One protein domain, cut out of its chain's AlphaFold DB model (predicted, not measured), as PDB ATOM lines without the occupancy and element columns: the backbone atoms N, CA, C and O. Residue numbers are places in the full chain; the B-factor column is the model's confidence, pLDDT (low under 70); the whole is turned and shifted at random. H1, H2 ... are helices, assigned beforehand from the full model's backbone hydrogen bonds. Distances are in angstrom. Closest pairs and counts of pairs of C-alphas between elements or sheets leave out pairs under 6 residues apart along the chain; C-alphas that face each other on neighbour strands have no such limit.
ATOM      1  N   ASP A  83     269.252 267.666 434.047       97.44
ATOM      2  CA  ASP A  83     269.001 268.244 435.375       97.44
ATOM      3  C   ASP A  83     270.299 268.651 436.088       97.44
ATOM      4  O   ASP A  83     270.395 269.762 436.608       97.44
ATOM      5  N   ASP A  84     271.310 267.779 436.099       98.06
ATOM      6  CA  ASP A  84     272.565 268.038 436.818       98.06
ATOM      7  C   ASP A  84     273.367 269.188 436.202       98.06
ATOM      8  O   ASP A  84     273.936 270.007 436.927       98.06
ATOM      9  N   GLU A  85     273.362 269.303 434.873       98.56
ATOM     10  CA  GLU A  85     274.045 270.399 434.187       98.56
ATOM     11  C   GLU A  85     273.334 271.737 434.429       98.56
ATOM     12  O   GLU A  85     273.992 272.738 434.718       98.56
ATOM     13  N   ILE A  86     271.996 271.763 434.408       98.50
ATOM     14  CA  ILE A  86     271.228 272.974 434.740       98.50
ATOM     15  C   ILE A  86     271.516 273.421 436.179       98.50
ATOM     16  O   ILE A  86     271.702 274.616 436.421       98.50
ATOM     17  N   LEU A  87     271.590 272.488 437.133       98.12
ATOM     18  CA  LEU A  87     271.919 272.802 438.525       98.12
ATOM     19  C   LEU A  87     273.337 273.362 438.664       98.12
ATOM     20  O   LEU A  87     273.525 274.379 439.336       98.12
ATOM     21  N   ALA A  88     274.322 272.753 437.998       98.38
ATOM     22  CA  ALA A  88     275.701 273.234 438.004       98.38
ATOM     23  C   ALA A  88     275.815 274.646 437.404       98.38
ATOM     24  O   ALA A  88     276.427 275.533 438.002       98.38
ATOM     25  N   LEU A  89     275.165 274.897 436.264       98.50
ATOM     26  CA  LEU A  89     275.114 276.226 435.647       98.50
ATOM     27  C   LEU A  89     274.369 277.235 436.528       98.50
ATOM     28  O   LEU A  89     274.778 278.389 436.619       98.50
ATOM     29  N   GLY A  90     273.309 276.813 437.220       97.75
ATOM     30  CA  GLY A  90     272.576 277.639 438.178       97.75
ATOM     31  C   GLY A  90     273.410 278.049 439.395       97.75
ATOM     32  O   GLY A  90     273.190 279.133 439.941       97.75
ATOM     33  N   GLN A  91     274.373 277.221 439.810       96.75
ATOM     34  CA  GLN A  91     275.360 277.574 440.834       96.75
ATOM     35  C   GLN A  91     276.419 278.539 440.286       96.75
ATOM     36  O   GLN A  91     276.714 279.537 440.941       96.75
ATOM     37  N   GLN A  92     276.931 278.309 439.071       97.94
ATOM     38  CA  GLN A  92     277.853 279.241 438.399       97.94
ATOM     39  C   GLN A  92     277.204 280.610 438.151       97.94
ATOM     40  O   GLN A  92     277.844 281.649 438.273       97.94
ATOM     41  N   LEU A  93     275.900 280.645 437.873       97.31
ATOM     42  CA  LEU A  93     275.171 281.898 437.708       97.31
ATOM     43  C   LEU A  93     275.245 282.753 438.980       97.31
ATOM     44  O   LEU A  93     275.405 283.971 438.888       97.31
ATOM     45  N   ASN A  94     275.221 282.126 440.161       96.38
ATOM     46  CA  ASN A  94     275.317 282.842 441.430       96.38
ATOM     47  C   ASN A  94     276.664 283.546 441.629       96.38
ATOM     48  O   ASN A  94     276.695 284.607 442.246       96.38
ATOM     49  N   SER A  95     277.765 283.004 441.094       95.38
ATOM     50  CA  SER A  95     279.085 283.653 441.172       95.38
ATOM     51  C   SER A  95     279.233 284.853 440.234       95.38
ATOM     52  O   SER A  95     280.264 285.535 440.248       95.38
ATOM     53  N   THR A  96     278.217 285.128 439.414       96.62
ATOM     54  CA  THR A  96     278.177 286.334 438.583       96.62
ATOM     55  C   THR A  96     277.521 287.523 439.279       96.62
ATOM     56  O   THR A  96     277.637 288.631 438.760       96.62
ATOM     57  N   TYR A  97     276.823 287.330 440.407       96.88
ATOM     58  CA  TYR A  97     276.188 288.423 441.154       96.88
ATOM     59  C   TYR A  97     277.207 289.231 441.953       96.88
ATOM     60  O   TYR A  97     278.114 288.684 442.577       96.88
ATOM     61  N   VAL A  98     277.026 290.548 441.938       96.88
ATOM     62  CA  VAL A  98     277.924 291.543 442.515       96.88
ATOM     63  C   VAL A  98     277.090 292.454 443.411       96.88
ATOM     64  O   VAL A  98     276.467 293.406 442.947       96.88
ATOM     65  N   ALA A  99     277.039 292.141 444.703       96.94
ATOM     66  CA  ALA A  99     276.197 292.855 445.658       96.94
ATOM     67  C   ALA A  99     276.656 294.305 445.901       96.94
ATOM     68  O   ALA A  99     277.846 294.553 446.090       96.94
ATOM     69  N   TYR A 100     275.714 295.250 445.983       96.62
ATOM     70  CA  TYR A 100     275.979 296.645 446.351       96.62
ATOM     71  C   TYR A 100     274.922 297.230 447.292       96.62
ATOM     72  O   TYR A 100     273.825 296.694 447.457       96.62
ATOM     73  N   GLY A 101     275.261 298.373 447.889       95.50
ATOM     74  CA  GLY A 101     274.361 299.129 448.752       95.50
ATOM     75  C   GLY A 101     274.065 298.436 450.084       95.50
ATOM     76  O   GLY A 101     274.614 297.384 450.409       95.50
ATOM     77  N   ALA A 102     273.184 299.052 450.875       93.06
ATOM     78  CA  ALA A 102     272.845 298.567 452.215       93.06
ATOM     79  C   ALA A 102     272.150 297.192 452.197       93.06
ATOM     80  O   ALA A 102     272.333 296.394 453.113       93.06
ATOM     81  N   GLU A 103     271.381 296.897 451.146       92.12
ATOM     82  CA  GLU A 103     270.624 295.647 451.031       92.12
ATOM     83  C   GLU A 103     271.399 294.518 450.337       92.12
ATOM     84  O   GLU A 103     270.960 293.370 450.389       92.12
ATOM     85  N   GLY A 104     272.554 294.806 449.724       95.00
ATOM     86  CA  GLY A 104     273.309 293.855 448.903       95.00
ATOM     87  C   GLY A 104     273.619 292.535 449.607       95.00
ATOM     88  O   GLY A 104     273.330 291.461 449.079       95.00
ATOM     89  N   GLY A 105     274.164 292.608 450.825       94.31
ATOM     90  CA  GLY A 105     274.504 291.418 451.613       94.31
ATOM     91  C   GLY A 105     273.277 290.578 451.975       94.31
ATOM     92  O   GLY A 105     273.275 289.364 451.777       94.31
ATOM     93  N   ALA A 106     272.202 291.230 452.429       96.25
ATOM     94  CA  ALA A 106     270.956 290.553 452.776       96.25
ATOM     95  C   ALA A 106     270.282 289.921 451.544       96.25
ATOM     96  O   ALA A 106     269.759 288.813 451.631       96.25
ATOM     97  N   SER A 107     270.319 290.584 450.386       96.31
ATOM     98  CA  SER A 107     269.798 290.034 449.129       96.31
ATOM     99  C   SER A 107     270.574 288.805 448.659       96.31
ATOM    100  O   SER A 107     269.954 287.804 448.301       96.31
ATOM    101  N   MET A 108     271.909 288.835 448.731       95.12
ATOM    102  CA  MET A 108     272.742 287.665 448.425       95.12
ATOM    103  C   MET A 108     272.458 286.492 449.363       95.12
ATOM    104  O   MET A 108     272.370 285.352 448.912       95.12
ATOM    105  N   GLN A 109     272.270 286.756 450.655       96.31
ATOM    106  CA  GLN A 109     271.906 285.714 451.609       96.31
ATOM    107  C   GLN A 109     270.532 285.110 451.280       96.31
ATOM    108  O   GLN A 109     270.411 283.891 451.179       96.31
ATOM    109  N   ARG A 110     269.517 285.945 451.011       96.31
ATOM    110  CA  ARG A 110     268.188 285.472 450.583       96.31
ATOM    111  C   ARG A 110     268.260 284.610 449.320       96.31
ATOM    112  O   ARG A 110     267.550 283.612 449.216       96.31
ATOM    113  N   GLN A 111     269.131 284.966 448.373       95.31
ATOM    114  CA  GLN A 111     269.367 284.187 447.154       95.31
ATOM    115  C   GLN A 111     269.846 282.763 447.475       95.31
ATOM    116  O   GLN A 111     269.302 281.795 446.937       95.31
ATOM    117  N   GLN A 112     270.841 282.652 448.360       95.12
ATOM    118  CA  GLN A 112     271.437 281.385 448.788       95.12
ATOM    119  C   GLN A 112     270.460 280.537 449.607       95.12
ATOM    120  O   GLN A 112     270.347 279.334 449.383       95.12
ATOM    121  N   GLU A 113     269.714 281.159 450.521       97.38
ATOM    122  CA  GLU A 113     268.689 280.485 451.324       97.38
ATOM    123  C   GLU A 113     267.583 279.906 450.443       97.38
ATOM    124  O   GLU A 113     267.174 278.759 450.630       97.38
ATOM    125  N   ALA A 114     267.135 280.661 449.439       95.44
ATOM    126  CA  ALA A 114     266.134 280.182 448.501       95.44
ATOM    127  C   ALA A 114     266.680 279.066 447.588       95.44
ATOM    128  O   ALA A 114     265.955 278.109 447.324       95.44
ATOM    129  N   ASP A 115     267.955 279.114 447.169       96.38
ATOM    130  CA  ASP A 115     268.595 277.999 446.447       96.38
ATOM    131  C   ASP A 115     268.647 276.727 447.311       96.38
ATOM    132  O   ASP A 115     268.267 275.644 446.858       96.38
ATOM    133  N   ALA A 116     269.058 276.859 448.574       96.38
ATOM    134  CA  ALA A 116     269.129 275.746 449.513       96.38
ATOM    135  C   ALA A 116     267.742 275.172 449.841       96.38
ATOM    136  O   ALA A 116     267.585 273.956 449.946       96.38
ATOM    137  N   SER A 117     266.730 276.030 449.990       96.06
ATOM    138  CA  SER A 117     265.346 275.615 450.229       96.06
ATOM    139  C   SER A 117     264.797 274.815 449.046       96.06
ATOM    140  O   SER A 117     264.326 273.693 449.228       96.06
ATOM    141  N   SER A 118     264.959 275.321 447.819       93.81
ATOM    142  CA  SER A 118     264.547 274.610 446.603       93.81
ATOM    143  C   SER A 118     265.225 273.244 446.464       93.81
ATOM    144  O   SER A 118     264.550 272.263 446.158       93.81
ATOM    145  N   ALA A 119     266.528 273.158 446.753       94.12
ATOM    146  CA  ALA A 119     267.271 271.896 446.742       94.12
ATOM    147  C   ALA A 119     266.773 270.884 447.784       94.12
ATOM    148  O   ALA A 119     266.740 269.688 447.499       94.12
ATOM    149  N   LYS A 120     266.349 271.346 448.968       94.75
ATOM    150  CA  LYS A 120     265.754 270.486 450.006       94.75
ATOM    151  C   LYS A 120     264.369 269.966 449.622       94.75
ATOM    152  O   LYS A 120     264.013 268.873 450.046       94.75
ATOM    153  N   MET A 121     263.594 270.737 448.856       89.12
ATOM    154  CA  MET A 121     262.252 270.330 448.430       89.12
ATOM    155  C   MET A 121     262.307 269.196 447.406       89.12
ATOM    156  O   MET A 121     261.657 268.173 447.591       89.12
ATOM    157  N   SER A 122     263.052 269.376 446.312       91.56
ATOM    158  CA  SER A 122     263.325 268.316 445.333       91.56
ATOM    159  C   SER A 122     264.325 268.776 444.270       91.56
ATOM    160  O   SER A 122     264.515 269.973 444.041       91.56
ATOM    161  N   LYS A 123     264.889 267.817 443.523       92.88
ATOM    162  CA  LYS A 123     265.710 268.109 442.336       92.88
ATOM    163  C   LYS A 123     264.934 268.916 441.281       92.88
ATOM    164  O   LYS A 123     265.486 269.872 440.745       92.88
ATOM    165  N   LYS A 124     263.648 268.596 441.051       91.62
ATOM    166  CA  LYS A 124     262.749 269.336 440.139       91.62
ATOM    167  C   LYS A 124     262.714 270.826 440.480       91.62
ATOM    168  O   LYS A 124     263.013 271.659 439.632       91.62
ATOM    169  N   VAL A 125     262.405 271.138 441.739       92.94
ATOM    170  CA  VAL A 125     262.242 272.518 442.221       92.94
ATOM    171  C   VAL A 125     263.567 273.286 442.141       92.94
ATOM    172  O   VAL A 125     263.586 274.466 441.794       92.94
ATOM    173  N   ALA A 126     264.696 272.628 442.410       96.31
ATOM    174  CA  ALA A 126     266.014 273.239 442.253       96.31
ATOM    175  C   ALA A 126     266.351 273.570 440.787       96.31
ATOM    176  O   ALA A 126     266.889 274.646 440.513       96.31
ATOM    177  N   VAL A 127     266.003 272.685 439.844       96.94
ATOM    178  CA  VAL A 127     266.172 272.919 438.401       96.94
ATOM    179  C   VAL A 127     265.307 274.095 437.944       96.94
ATOM    180  O   VAL A 127     265.813 275.011 437.297       96.94
ATOM    181  N   GLU A 128     264.034 274.123 438.337       95.06
ATOM    182  CA  GLU A 128     263.104 275.214 438.009       95.06
ATOM    183  C   GLU A 128     263.579 276.555 438.565       95.06
ATOM    184  O   GLU A 128     263.505 277.580 437.887       95.06
ATOM    185  N   ARG A 129     264.156 276.561 439.770       96.19
ATOM    186  CA  ARG A 129     264.777 277.760 440.331       96.19
ATOM    187  C   ARG A 129     265.987 278.222 439.516       96.19
ATOM    188  O   ARG A 129     266.117 279.418 439.263       96.19
ATOM    189  N   ALA A 130     266.866 277.316 439.087       97.62
ATOM    190  CA  ALA A 130     267.996 277.666 438.223       97.62
ATOM    191  C   ALA A 130     267.531 278.253 436.875       97.62
ATOM    192  O   ALA A 130     268.092 279.247 436.410       97.62
ATOM    193  N   GLN A 131     266.467 277.696 436.295       97.69
ATOM    194  CA  GLN A 131     265.826 278.213 435.083       97.69
ATOM    195  C   GLN A 131     265.187 279.584 435.311       97.69
ATOM    196  O   GLN A 131     265.359 280.475 434.487       97.69
ATOM    197  N   LEU A 132     264.501 279.797 436.436       96.62
ATOM    198  CA  LEU A 132     263.911 281.093 436.775       96.62
ATOM    199  C   LEU A 132     264.980 282.190 436.850       96.62
ATOM    200  O   LEU A 132     264.801 283.251 436.256       96.62
ATOM    201  N   LYS A 133     266.112 281.919 437.513       96.50
ATOM    202  CA  LYS A 133     267.233 282.868 437.629       96.50
ATOM    203  C   LYS A 133     267.836 283.259 436.278       96.50
ATOM    204  O   LYS A 133     268.434 284.329 436.166       96.50
ATOM    205  N   SER A 134     267.706 282.408 435.258       96.38
ATOM    206  CA  SER A 134     268.232 282.696 433.924       96.38
ATOM    207  C   SER A 134     267.305 283.578 433.080       96.38
ATOM    208  O   SER A 134     267.730 284.112 432.052       96.38
ATOM    209  N   LYS A 135     266.049 283.770 433.506       95.50
ATOM    210  CA  LYS A 135     265.060 284.565 432.772       95.50
ATOM    211  C   LYS A 135     265.297 286.060 432.937       95.50
ATOM    212  O   LYS A 135     265.713 286.544 433.982       95.50
ATOM    213  N   LYS A 136     264.896 286.819 431.915       90.44
ATOM    214  CA  LYS A 136     264.912 288.291 431.930       90.44
ATOM    215  C   LYS A 136     264.012 288.902 433.014       90.44
ATOM    216  O   LYS A 136     264.272 290.013 433.455       90.44
ATOM    217  N   SER A 137     262.954 288.199 433.421       88.94
ATOM    218  CA  SER A 137     262.052 288.630 434.496       88.94
ATOM    219  C   SER A 137     262.684 288.549 435.887       88.94
ATOM    220  O   SER A 137     262.115 289.085 436.835       88.94
ATOM    221  N   TYR A 138     263.834 287.884 436.023       93.00
ATOM    222  CA  TYR A 138     264.563 287.799 437.277       93.00
ATOM    223  C   TYR A 138     265.365 289.080 437.512       93.00
ATOM    224  O   TYR A 138     266.476 289.236 437.010       93.00
ATOM    225  N   ASP A 139     264.763 290.018 438.238       90.62
ATOM    226  CA  ASP A 139     265.273 291.375 438.417       90.62
ATOM    227  C   ASP A 139     266.022 291.544 439.747       90.62
ATOM    228  O   ASP A 139     265.417 291.490 440.819       90.62
ATOM    229  N   ASN A 140     267.332 291.801 439.674       95.88
ATOM    230  CA  ASN A 140     268.176 292.071 440.844       95.88
ATOM    231  C   ASN A 140     268.744 293.492 440.852       95.88
ATOM    232  O   ASN A 140     269.651 293.792 441.629       95.88
ATOM    233  N   ARG A 141     268.204 294.396 440.027       95.69
ATOM    234  CA  ARG A 141     268.746 295.751 439.831       95.69
ATOM    235  C   ARG A 141     268.851 296.577 441.104       95.69
ATOM    236  O   ARG A 141     269.605 297.534 441.113       95.69
ATOM    237  N   GLY A 142     268.083 296.251 442.145       95.12
ATOM    238  CA  GLY A 142     268.131 296.947 443.433       95.12
ATOM    239  C   GLY A 142     269.336 296.591 444.308       95.12
ATOM    240  O   GLY A 142     269.599 297.301 445.275       95.12
ATOM    241  N   TRP A 143     270.052 295.505 444.005       96.50
ATOM    242  CA  TRP A 143     271.122 294.999 444.868       96.50
ATOM    243  C   TRP A 143     272.320 294.395 444.126       96.50
ATOM    244  O   TRP A 143     273.360 294.202 444.748       96.50
ATOM    245  N   ASP A 144     272.212 294.121 442.824       97.50
ATOM    246  CA  ASP A 144     273.278 293.590 441.970       97.50
ATOM    247  C   ASP A 144     273.794 294.650 440.980       97.50
ATOM    248  O   ASP A 144     273.034 295.189 440.174       97.50
ATOM    249  N   VAL A 145     275.102 294.933 441.012       97.38
ATOM    250  CA  VAL A 145     275.754 295.968 440.185       97.38
ATOM    251  C   VAL A 145     275.596 295.674 438.700       97.38
ATOM    252  O   VAL A 145     275.433 296.600 437.903       97.38
ATOM    253  N   VAL A 146     275.669 294.400 438.312       96.12
ATOM    254  CA  VAL A 146     275.606 293.989 436.907       96.12
ATOM    255  C   VAL A 146     274.226 294.309 436.338       96.12
ATOM    256  O   VAL A 146     274.131 295.062 435.367       96.12
ATOM    257  N   ASP A 147     273.155 293.840 436.984       96.19
ATOM    258  CA  ASP A 147     271.783 294.139 436.570       96.19
ATOM    259  C   ASP A 147     271.501 295.653 436.643       96.19
ATOM    260  O   ASP A 147     270.922 296.224 435.711       96.19
ATOM    261  N   ALA A 148     271.959 296.336 437.700       96.69
ATOM    262  CA  ALA A 148     271.805 297.785 437.848       96.69
ATOM    263  C   ALA A 148     272.457 298.564 436.691       96.69
ATOM    264  O   ALA A 148     271.848 299.487 436.145       96.69
ATOM    265  N   THR A 149     273.656 298.156 436.262       95.50
ATOM    266  CA  THR A 149     274.390 298.787 435.155       95.50
ATOM    267  C   THR A 149     273.733 298.513 433.803       95.50
ATOM    268  O   THR A 149     273.613 299.426 432.987       95.50
ATOM    269  N   VAL A 150     273.239 297.289 433.572       92.00
ATOM    270  CA  VAL A 150     272.473 296.945 432.357       92.00
ATOM    271  C   VAL A 150     271.209 297.800 432.248       92.00
ATOM    272  O   VAL A 150     270.858 298.265 431.165       92.00
ATOM    273  N   SER A 151     270.529 298.047 433.368       93.56
ATOM    274  CA  SER A 151     269.317 298.868 433.385       93.56
ATOM    275  C   SER A 151     269.574 300.368 433.351       93.56
ATOM    276  O   SER A 151     268.699 301.117 432.913       93.56
ATOM    277  N   LYS A 152     270.716 300.820 433.868       95.69
ATOM    278  CA  LYS A 152     271.089 302.229 433.957       95.69
ATOM    279  C   LYS A 152     272.564 302.373 433.565       95.69
ATOM    280  O   LYS A 152     273.434 302.252 434.424       95.69
ATOM    281  N   PRO A 153     272.869 302.718 432.300       91.94
ATOM    282  CA  PRO A 153     274.248 302.765 431.806       91.94
ATOM    283  C   PRO A 153     275.190 303.712 432.565       91.94
ATOM    284  O   PRO A 153     276.396 303.500 432.537       91.94
ATOM    285  N   LYS A 154     274.648 304.739 433.242       95.19
ATOM    286  CA  LYS A 154     275.401 305.689 434.083       95.19
ATOM    287  C   LYS A 154     275.525 305.278 435.562       95.19
ATOM    288  O   LYS A 154     275.880 306.087 436.416       95.19
ATOM    289  N   PHE A 155     275.136 304.049 435.907       96.69
ATOM    290  CA  PHE A 155     275.058 303.598 437.297       96.69
ATOM    291  C   PHE A 155     276.405 303.697 438.026       96.69
ATOM    292  O   PHE A 155     276.446 304.154 439.167       96.69
ATOM    293  N   LEU A 156     277.504 303.313 437.372       95.62
ATOM    294  CA  LEU A 156     278.840 303.311 437.976       95.62
ATOM    295  C   LEU A 156     279.407 304.723 438.180       95.62
ATOM    296  O   LEU A 156     280.207 304.923 439.089       95.62
ATOM    297  N   GLU A 157     279.004 305.689 437.353       95.25
ATOM    298  CA  GLU A 157     279.369 307.100 437.490       95.25
ATOM    299  C   GLU A 157     278.638 307.780 438.655       95.25
ATOM    300  O   GLU A 157     279.187 308.670 439.300       95.25
ATOM    301  N   GLU A 158     277.393 307.378 438.910       95.06
ATOM    302  CA  GLU A 158     276.517 308.024 439.893       95.06
ATOM    303  C   GLU A 158     276.565 307.359 441.278       95.06
ATOM    304  O   GLU A 158     276.190 307.972 442.282       95.06
ATOM    305  N   THR A 159     277.022 306.109 441.356       94.19
ATOM    306  CA  THR A 159     277.106 305.358 442.613       94.19
ATOM    307  C   THR A 159     278.346 305.761 443.401       94.19
ATOM    308  O   THR A 159     279.468 305.701 442.897       94.19
ATOM    309  N   LYS A 160     278.164 306.127 444.675       94.75
ATOM    310  CA  LYS A 160     279.297 306.417 445.562       94.75
ATOM    311  C   LYS A 160     280.139 305.166 445.785       94.75
ATOM    312  O   LYS A 160     279.604 304.081 446.010       94.75
ATOM    313  N   ASP A 161     281.453 305.352 445.816       93.44
ATOM    314  CA  ASP A 161     282.419 304.262 445.956       93.44
ATOM    315  C   ASP A 161     282.198 303.422 447.226       93.44
ATOM    316  O   ASP A 161     282.284 302.202 447.183       93.44
ATOM    317  N   GLU A 162     281.794 304.051 448.334       93.94
ATOM    318  CA  GLU A 162     281.481 303.381 449.606       93.94
ATOM    319  C   GLU A 162     280.368 302.319 449.503       93.94
ATOM    320  O   GLU A 162     280.377 301.343 450.257       93.94
ATOM    321  N   TYR A 163     279.444 302.466 448.546       94.00
ATOM    322  CA  TYR A 163     278.339 301.528 448.329       94.00
ATOM    323  C   TYR A 163     278.688 300.367 447.400       94.00
ATOM    324  O   TYR A 163     277.924 299.404 447.330       94.00
ATOM    325  N   LEU A 164     279.819 300.433 446.696       95.62
ATOM    326  CA  LEU A 164     280.290 299.340 445.852       95.62
ATOM    327  C   LEU A 164     280.884 298.210 446.709       95.62
ATOM    328  O   LEU A 164     281.290 298.443 447.856       95.62
ATOM    329  N   PRO A 165     280.946 296.972 446.196       94.12
ATOM    330  CA  PRO A 165     281.618 295.877 446.889       94.12
ATOM    331  C   PRO A 165     283.126 296.115 446.973       94.12
ATOM    332  O   PRO A 165     283.703 296.842 446.165       94.12
ATOM    333  N   ALA A 166     283.779 295.460 447.937       92.00
ATOM    334  CA  ALA A 166     285.207 295.632 448.215       92.00
ATOM    335  C   ALA A 166     286.103 295.432 446.979       92.00
ATOM    336  O   ALA A 166     287.080 296.153 446.813       92.00
ATOM    337  N   GLU A 167     285.734 294.515 446.082       91.62
ATOM    338  CA  GLU A 167     286.449 294.253 444.825       91.62
ATOM    339  C   GLU A 167     286.408 295.423 443.822       91.62
ATOM    340  O   GLU A 167     287.222 295.468 442.902       91.62
ATOM    341  N   MET A 168     285.486 296.377 443.997       95.31
ATOM    342  CA  MET A 168     285.302 297.545 443.129       95.31
ATOM    343  C   MET A 168     285.697 298.876 443.782       95.31
ATOM    344  O   MET A 168     285.893 299.855 443.060       95.31
ATOM    345  N   ARG A 169     285.814 298.945 445.115       94.88
ATOM    346  CA  ARG A 169     286.176 300.186 445.824       94.88
ATOM    347  C   ARG A 169     287.591 300.636 445.478       94.88
ATOM    348  O   ARG A 169     288.494 299.815 445.342       94.88
ATOM    349  N   GLY A 170     287.784 301.942 445.332       94.44
ATOM    350  CA  GLY A 170     289.069 302.552 444.978       94.44
ATOM    351  C   GLY A 170     289.525 302.315 443.533       94.44
ATOM    352  O   GLY A 170     290.531 302.887 443.121       94.44
ATOM    353  N   LYS A 171     288.792 301.518 442.743       96.38
ATOM    354  CA  LYS A 171     289.067 301.329 441.316       96.38
ATOM    355  C   LYS A 171     288.602 302.525 440.496       96.38
ATOM    356  O   LYS A 171     287.599 303.178 440.809       96.38
ATOM    357  N   THR A 172     289.301 302.770 439.397       97.25
ATOM    358  CA  THR A 172     288.891 303.744 438.387       97.25
ATOM    359  C   THR A 172     287.569 303.333 437.734       97.25
ATOM    360  O   THR A 172     287.164 302.168 437.760       97.25
ATOM    361  N   LEU A 173     286.875 304.297 437.124       96.00
ATOM    362  CA  LEU A 173     285.635 304.023 436.394       96.00
ATOM    363  C   LEU A 173     285.838 302.979 435.284       96.00
ATOM    364  O   LEU A 173     284.974 302.129 435.085       96.00
ATOM    365  N   GLU A 174     286.977 303.024 434.593       96.69
ATOM    366  CA  GLU A 174     287.295 302.095 433.508       96.69
ATOM    367  C   GLU A 174     287.477 300.662 434.025       96.69
ATOM    368  O   GLU A 174     286.869 299.731 433.503       96.69
ATOM    369  N   GLU A 175     288.212 300.477 435.122       97.19
ATOM    370  CA  GLU A 175     288.363 299.161 435.756       97.19
ATOM    371  C   GLU A 175     287.022 298.602 436.253       97.19
ATOM    372  O   GLU A 175     286.739 297.415 436.087       97.19
ATOM    373  N   LYS A 176     286.159 299.450 436.831       96.94
ATOM    374  CA  LYS A 176     284.805 299.049 437.247       96.94
ATOM    375  C   LYS A 176     283.972 298.585 436.052       96.94
ATOM    376  O   LYS A 176     283.313 297.549 436.139       96.94
ATOM    377  N   LYS A 177     284.028 299.316 434.933       96.19
ATOM    378  CA  LYS A 177     283.347 298.944 433.682       96.19
ATOM    379  C   LYS A 177     283.855 297.616 433.134       96.19
ATOM    380  O   LYS A 177     283.041 296.794 432.725       96.19
ATOM    381  N   GLN A 178     285.162 297.368 433.184       96.88
ATOM    382  CA  GLN A 178     285.749 296.098 432.750       96.88
ATOM    383  C   GLN A 178     285.283 294.914 433.609       96.88
ATOM    384  O   GLN A 178     284.902 293.881 433.059       96.88
ATOM    385  N   ILE A 179     285.233 295.072 434.937       95.94
ATOM    386  CA  ILE A 179     284.706 294.043 435.852       95.94
ATOM    387  C   ILE A 179     283.246 293.719 435.514       95.94
ATOM    388  O   ILE A 179     282.890 292.552 435.332       95.94
ATOM    389  N   VAL A 180     282.405 294.747 435.380       96.88
ATOM    390  CA  VAL A 180     280.983 294.569 435.060       96.88
ATOM    391  C   VAL A 180     280.791 293.965 433.671       96.88
ATOM    392  O   VAL A 180     279.939 293.092 433.509       96.88
ATOM    393  N   ALA A 181     281.585 294.362 432.675       96.94
ATOM    394  CA  ALA A 181     281.519 293.797 431.330       96.94
ATOM    395  C   ALA A 181     281.875 292.303 431.323       96.94
ATOM    396  O   ALA A 181     281.152 291.507 430.723       96.94
ATOM    397  N   ALA A 182     282.933 291.907 432.040       97.25
ATOM    398  CA  ALA A 182     283.324 290.506 432.174       97.25
ATOM    399  C   ALA A 182     282.219 289.671 432.842       97.25
ATOM    400  O   ALA A 182     281.825 288.630 432.313       97.25
ATOM    401  N   LYS A 183     281.655 290.162 433.954       97.44
ATOM    402  CA  LYS A 183     280.556 289.493 434.668       97.44
ATOM    403  C   LYS A 183     279.270 289.423 433.848       97.44
ATOM    404  O   LYS A 183     278.604 288.392 433.855       97.44
ATOM    405  N   THR A 184     278.945 290.478 433.102       96.81
ATOM    406  CA  THR A 184     277.817 290.486 432.158       96.81
ATOM    407  C   THR A 184     277.993 289.403 431.096       96.81
ATOM    408  O   THR A 184     277.078 288.612 430.873       96.81
ATOM    409  N   ALA A 185     279.167 289.328 430.462       97.75
ATOM    410  CA  ALA A 185     279.438 288.346 429.416       97.75
ATOM    411  C   ALA A 185     279.365 286.903 429.942       97.75
ATOM    412  O   ALA A 185     278.722 286.057 429.320       97.75
ATOM    413  N   GLU A 186     279.964 286.634 431.107       97.81
ATOM    414  CA  GLU A 186     279.879 285.339 431.797       97.81
ATOM    415  C   GLU A 186     278.415 284.964 432.081       97.81
ATOM    416  O   GLU A 186     277.954 283.880 431.719       97.81
ATOM    417  N   ARG A 187     277.648 285.895 432.663       97.50
ATOM    418  CA  ARG A 187     276.238 285.698 433.010       97.50
ATOM    419  C   ARG A 187     275.382 285.374 431.789       97.50
ATOM    420  O   ARG A 187     274.594 284.431 431.836       97.50
ATOM    421  N   GLU A 188     275.532 286.116 430.697       97.06
ATOM    422  CA  GLU A 188     274.754 285.880 429.476       97.06
ATOM    423  C   GLU A 188     275.100 284.533 428.825       97.06
ATOM    424  O   GLU A 188     274.202 283.805 428.400       97.06
ATOM    425  N   GLN A 189     276.372 284.121 428.835       98.06
ATOM    426  CA  GLN A 189     276.757 282.785 428.370       98.06
ATOM    427  C   GLN A 189     276.109 281.669 429.202       98.06
ATOM    428  O   GLN A 189     275.614 280.689 428.638       98.06
ATOM    429  N   LEU A 190     276.085 281.808 430.531       98.38
ATOM    430  CA  LEU A 190     275.435 280.843 431.422       98.38
ATOM    431  C   LEU A 190     273.925 280.778 431.174       98.38
ATOM    432  O   LEU A 190     273.375 279.686 431.033       98.38
ATOM    433  N   LYS A 191     273.261 281.933 431.047       98.00
ATOM    434  CA  LYS A 191     271.823 282.009 430.744       98.00
ATOM    435  C   LYS A 191     271.475 281.318 429.427       98.00
ATOM    436  O   LYS A 191     270.515 280.552 429.387       98.00
ATOM    437  N   LEU A 192     272.267 281.536 428.375       98.25
ATOM    438  CA  LEU A 192     272.063 280.893 427.073       98.25
ATOM    439  C   LEU A 192     272.185 279.366 427.159       98.25
ATOM    440  O   LEU A 192     271.358 278.652 426.588       98.25
ATOM    441  N   LYS A 193     273.176 278.856 427.902       98.56
ATOM    442  CA  LYS A 193     273.330 277.411 428.133       98.56
ATOM    443  C   LYS A 193     272.141 276.831 428.901       98.56
ATOM    444  O   LYS A 193     271.589 275.820 428.475       98.56
ATOM    445  N   ILE A 194     271.702 277.497 429.974       98.50
ATOM    446  CA  ILE A 194     270.526 277.077 430.754       98.50
ATOM    447  C   ILE A 194     269.273 277.053 429.871       98.50
ATOM    448  O   ILE A 194     268.543 276.069 429.894       98.50
ATOM    449  N   ALA A 195     269.036 278.091 429.062       98.00
ATOM    450  CA  ALA A 195     267.863 278.172 428.188       98.00
ATOM    451  C   ALA A 195     267.838 277.065 427.118       98.00
ATOM    452  O   ALA A 195     266.782 276.502 426.815       98.00
ATOM    453  N   LYS A 196     269.009 276.720 426.566       98.31
ATOM    454  CA  LYS A 196     269.151 275.582 425.653       98.31
ATOM    455  C   LYS A 196     268.785 274.270 426.357       98.31
ATOM    456  O   LYS A 196     267.907 273.553 425.880       98.31
ATOM    457  N   LEU A 197     269.400 273.991 427.506       98.50
ATOM    458  CA  LEU A 197     269.157 272.763 428.270       98.50
ATOM    459  C   LEU A 197     267.717 272.657 428.773       98.50
ATOM    460  O   LEU A 197     267.159 271.570 428.805       98.50
ATOM    461  N   GLU A 198     267.085 273.771 429.133       97.56
ATOM    462  CA  GLU A 198     265.668 273.821 429.499       97.56
ATOM    463  C   GLU A 198     264.762 273.365 428.351       97.56
ATOM    464  O   GLU A 198     263.825 272.600 428.577       97.56
ATOM    465  N   THR A 199     265.067 273.777 427.119       97.56
ATOM    466  CA  THR A 199     264.309 273.368 425.927       97.56
ATOM    467  C   THR A 199     264.482 271.872 425.645       97.56
ATOM    468  O   THR A 199     263.512 271.159 425.369       97.56
ATOM    469  N   GLU A 200     265.712 271.369 425.762       97.88
ATOM    470  CA  GLU A 200     266.028 269.943 425.607       97.88
ATOM    471  C   GLU A 200     265.377 269.094 426.708       97.88
ATOM    472  O   GLU A 200     264.788 268.050 426.424       97.88
ATOM    473  N   ARG A 201     265.409 269.581 427.952       96.81
ATOM    474  CA  ARG A 201     264.751 268.973 429.110       96.81
ATOM    475  C   ARG A 201     263.245 268.867 428.909       96.81
ATOM    476  O   ARG A 201     262.683 267.800 429.137       96.81
ATOM    477  N   ALA A 202     262.590 269.949 428.487       93.62
ATOM    478  CA  ALA A 202     261.152 269.948 428.222       93.62
ATOM    479  C   ALA A 202     260.791 268.914 427.143       93.62
ATOM    480  O   ALA A 202     259.909 268.085 427.351       93.62
ATOM    481  N   THR A 203     261.558 268.884 426.048       95.69
ATOM    482  CA  THR A 203     261.391 267.898 424.967       95.69
ATOM    483  C   THR A 203     261.544 266.459 425.474       95.69
ATOM    484  O   THR A 203     260.743 265.591 425.125       95.69
ATOM    485  N   PHE A 204     262.550 266.198 426.317       95.06
ATOM    486  CA  PHE A 204     262.768 264.884 426.920       95.06
ATOM    487  C   PHE A 204     261.583 264.468 427.798       95.06
ATOM    488  O   PHE A 204     261.013 263.398 427.584       95.06
ATOM    489  N   ILE A 205     261.169 265.331 428.729       90.94
ATOM    490  CA  ILE A 205     260.057 265.066 429.649       90.94
ATOM    491  C   ILE A 205     258.763 264.795 428.875       90.94
ATOM    492  O   ILE A 205     258.070 263.824 429.173       90.94
ATOM    493  N   ASP A 206     258.453 265.596 427.855       88.88
ATOM    494  CA  ASP A 206     257.262 265.394 427.027       88.88
ATOM    495  C   ASP A 206     257.302 264.058 426.273       88.88
ATOM    496  O   ASP A 206     256.272 263.401 426.106       88.88
ATOM    497  N   SER A 207     258.486 263.632 425.826       91.12
ATOM    498  CA  SER A 207     258.665 262.333 425.174       91.12
ATOM    499  C   SER A 207     258.464 261.165 426.147       91.12
ATOM    500  O   SER A 207     257.799 260.189 425.799       91.12
ATOM    501  N   GLU A 208     258.968 261.281 427.376       90.56
ATOM    502  CA  GLU A 208     258.838 260.254 428.412       90.56
ATOM    503  C   GLU A 208     257.398 260.134 428.914       90.56
ATOM    504  O   GLU A 208     256.887 259.020 429.024       90.56
ATOM    505  N   LYS A 209     256.695 261.258 429.106       85.06
ATOM    506  CA  LYS A 209     255.260 261.256 429.440       85.06
ATOM    507  C   LYS A 209     254.442 260.482 428.409       85.06
ATOM    508  O   LYS A 209     253.661 259.605 428.770       85.06
ATOM    509  N   LYS A 210     254.681 260.741 427.117       85.75
ATOM    510  CA  LYS A 210     254.009 260.031 426.016       85.75
ATOM    511  C   LYS A 210     254.301 258.529 426.029       85.75
ATOM    512  O   LYS A 210     253.379 257.747 425.839       85.75
ATOM    513  N   LYS A 211     255.552 258.114 426.272       87.44
ATOM    514  CA  LYS A 211     255.923 256.685 426.361       87.44
ATOM    515  C   LYS A 211     255.228 255.972 427.518       87.44
ATOM    516  O   LYS A 211     254.877 254.805 427.391       87.44
ATOM    517  N   GLN A 212     255.043 256.669 428.633       81.62
ATOM    518  CA  GLN A 212     254.427 256.123 429.840       81.62
ATOM    519  C   GLN A 212     252.888 256.186 429.804       81.62
ATOM    520  O   GLN A 212     252.249 255.815 430.784       81.62
ATOM    521  N   ASN A 213     252.278 256.640 428.694       73.75
ATOM    522  CA  ASN A 213     250.843 256.948 428.590       73.75
ATOM    523  C   ASN A 213     250.337 257.866 429.717       73.75
ATOM    524  O   ASN A 213     249.155 257.857 430.063       73.75
TER     525      ASN A 213
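Overview. This is residues 83 to 213 of the 238 residues of an uncharacterized protein of Deltaproteobacteria bacterium (UniProt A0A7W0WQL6). One very long helix, H6, runs the length of a rod, with H1 and H3 packed on one side of its middle part and H2 folded back from H3, on the side away from H6. The short helices H4 and H5 pack near the first end of H6, where the unnamed stretch 159 to 172 also lies, while residues 202 to 213 stick out alone at the other end. The printed part has 131 residues with six named helices, H1 to H6 in that order, and no named strand; the class is all helix. It is only just loose, close to compact, with a radius of gyration of the C-alphas of 17.1 A and spans of 61 by 25 by 20 A.

Arrangement. Start at H1, residues 83 to 94, which touches the hub H6, residues 173 to 211, through residues 187 to 201 of H6 alone; they run opposite ways at a shallow tilt of 18 degrees, and the closest C-alphas, Ile 86 and Ile 194, are 5.8 A apart. Go on to H2, residues 104 to 121, near H1 but apart from H6. H2 forms a helical hairpin with H3, residues 123 to 134: a shallow tilt of 32 degrees, only just short of steep, with the closest C-alphas, Ser 118 and Ala 126, 4.8 A apart. H3 touches H1 at a steep tilt of 43 degrees, closest at the C-alphas of Gly 90 and Ala 130, 4.6 A. H3 touches H6 too, closest at the C-alphas of Ser 134 and Lys 191, 4.8 A; H1, H3 and H6 make a bundle, three helices grouped together. Next, H4, residues 145 to 151, touches H6 about perpendicular at 81 degrees, with the closest C-alphas, Val 146 and Val 180, 5.7 A apart. H5, residues 155 to 158, touches H6, closest at the C-alphas of Leu 156 and Leu 173, 7.0 A. H4 and H5 only just touch, only at the corner, with 3 pairs of C-alphas within 8 A. In H2, H3, H4 and H6 every O i to N i+4 pair is within hydrogen-bond range; in H1 it is 7 of 8, and H5 is too short for such a pair.

Along the chain. Find C-alpha 83 at (269.001, 268.244, 435.375); from there H1 runs 17.0 A to C-alpha 94. H2 runs 26.0 A and H3 17.0 A. H6 begins at C-alpha 173, (285.635, 304.023, 436.394), and runs 56.8 A to C-alpha 211, (255.923, 256.685, 426.361).

Size, cuts and confidence. Look at the C-alphas of Gly 170 and Asn 213, the two farthest apart, 61.7 A. The link from H5 to H6, 14 residues, is long. The printed part has no cut, and no printed residue is under 70 in pLDDT.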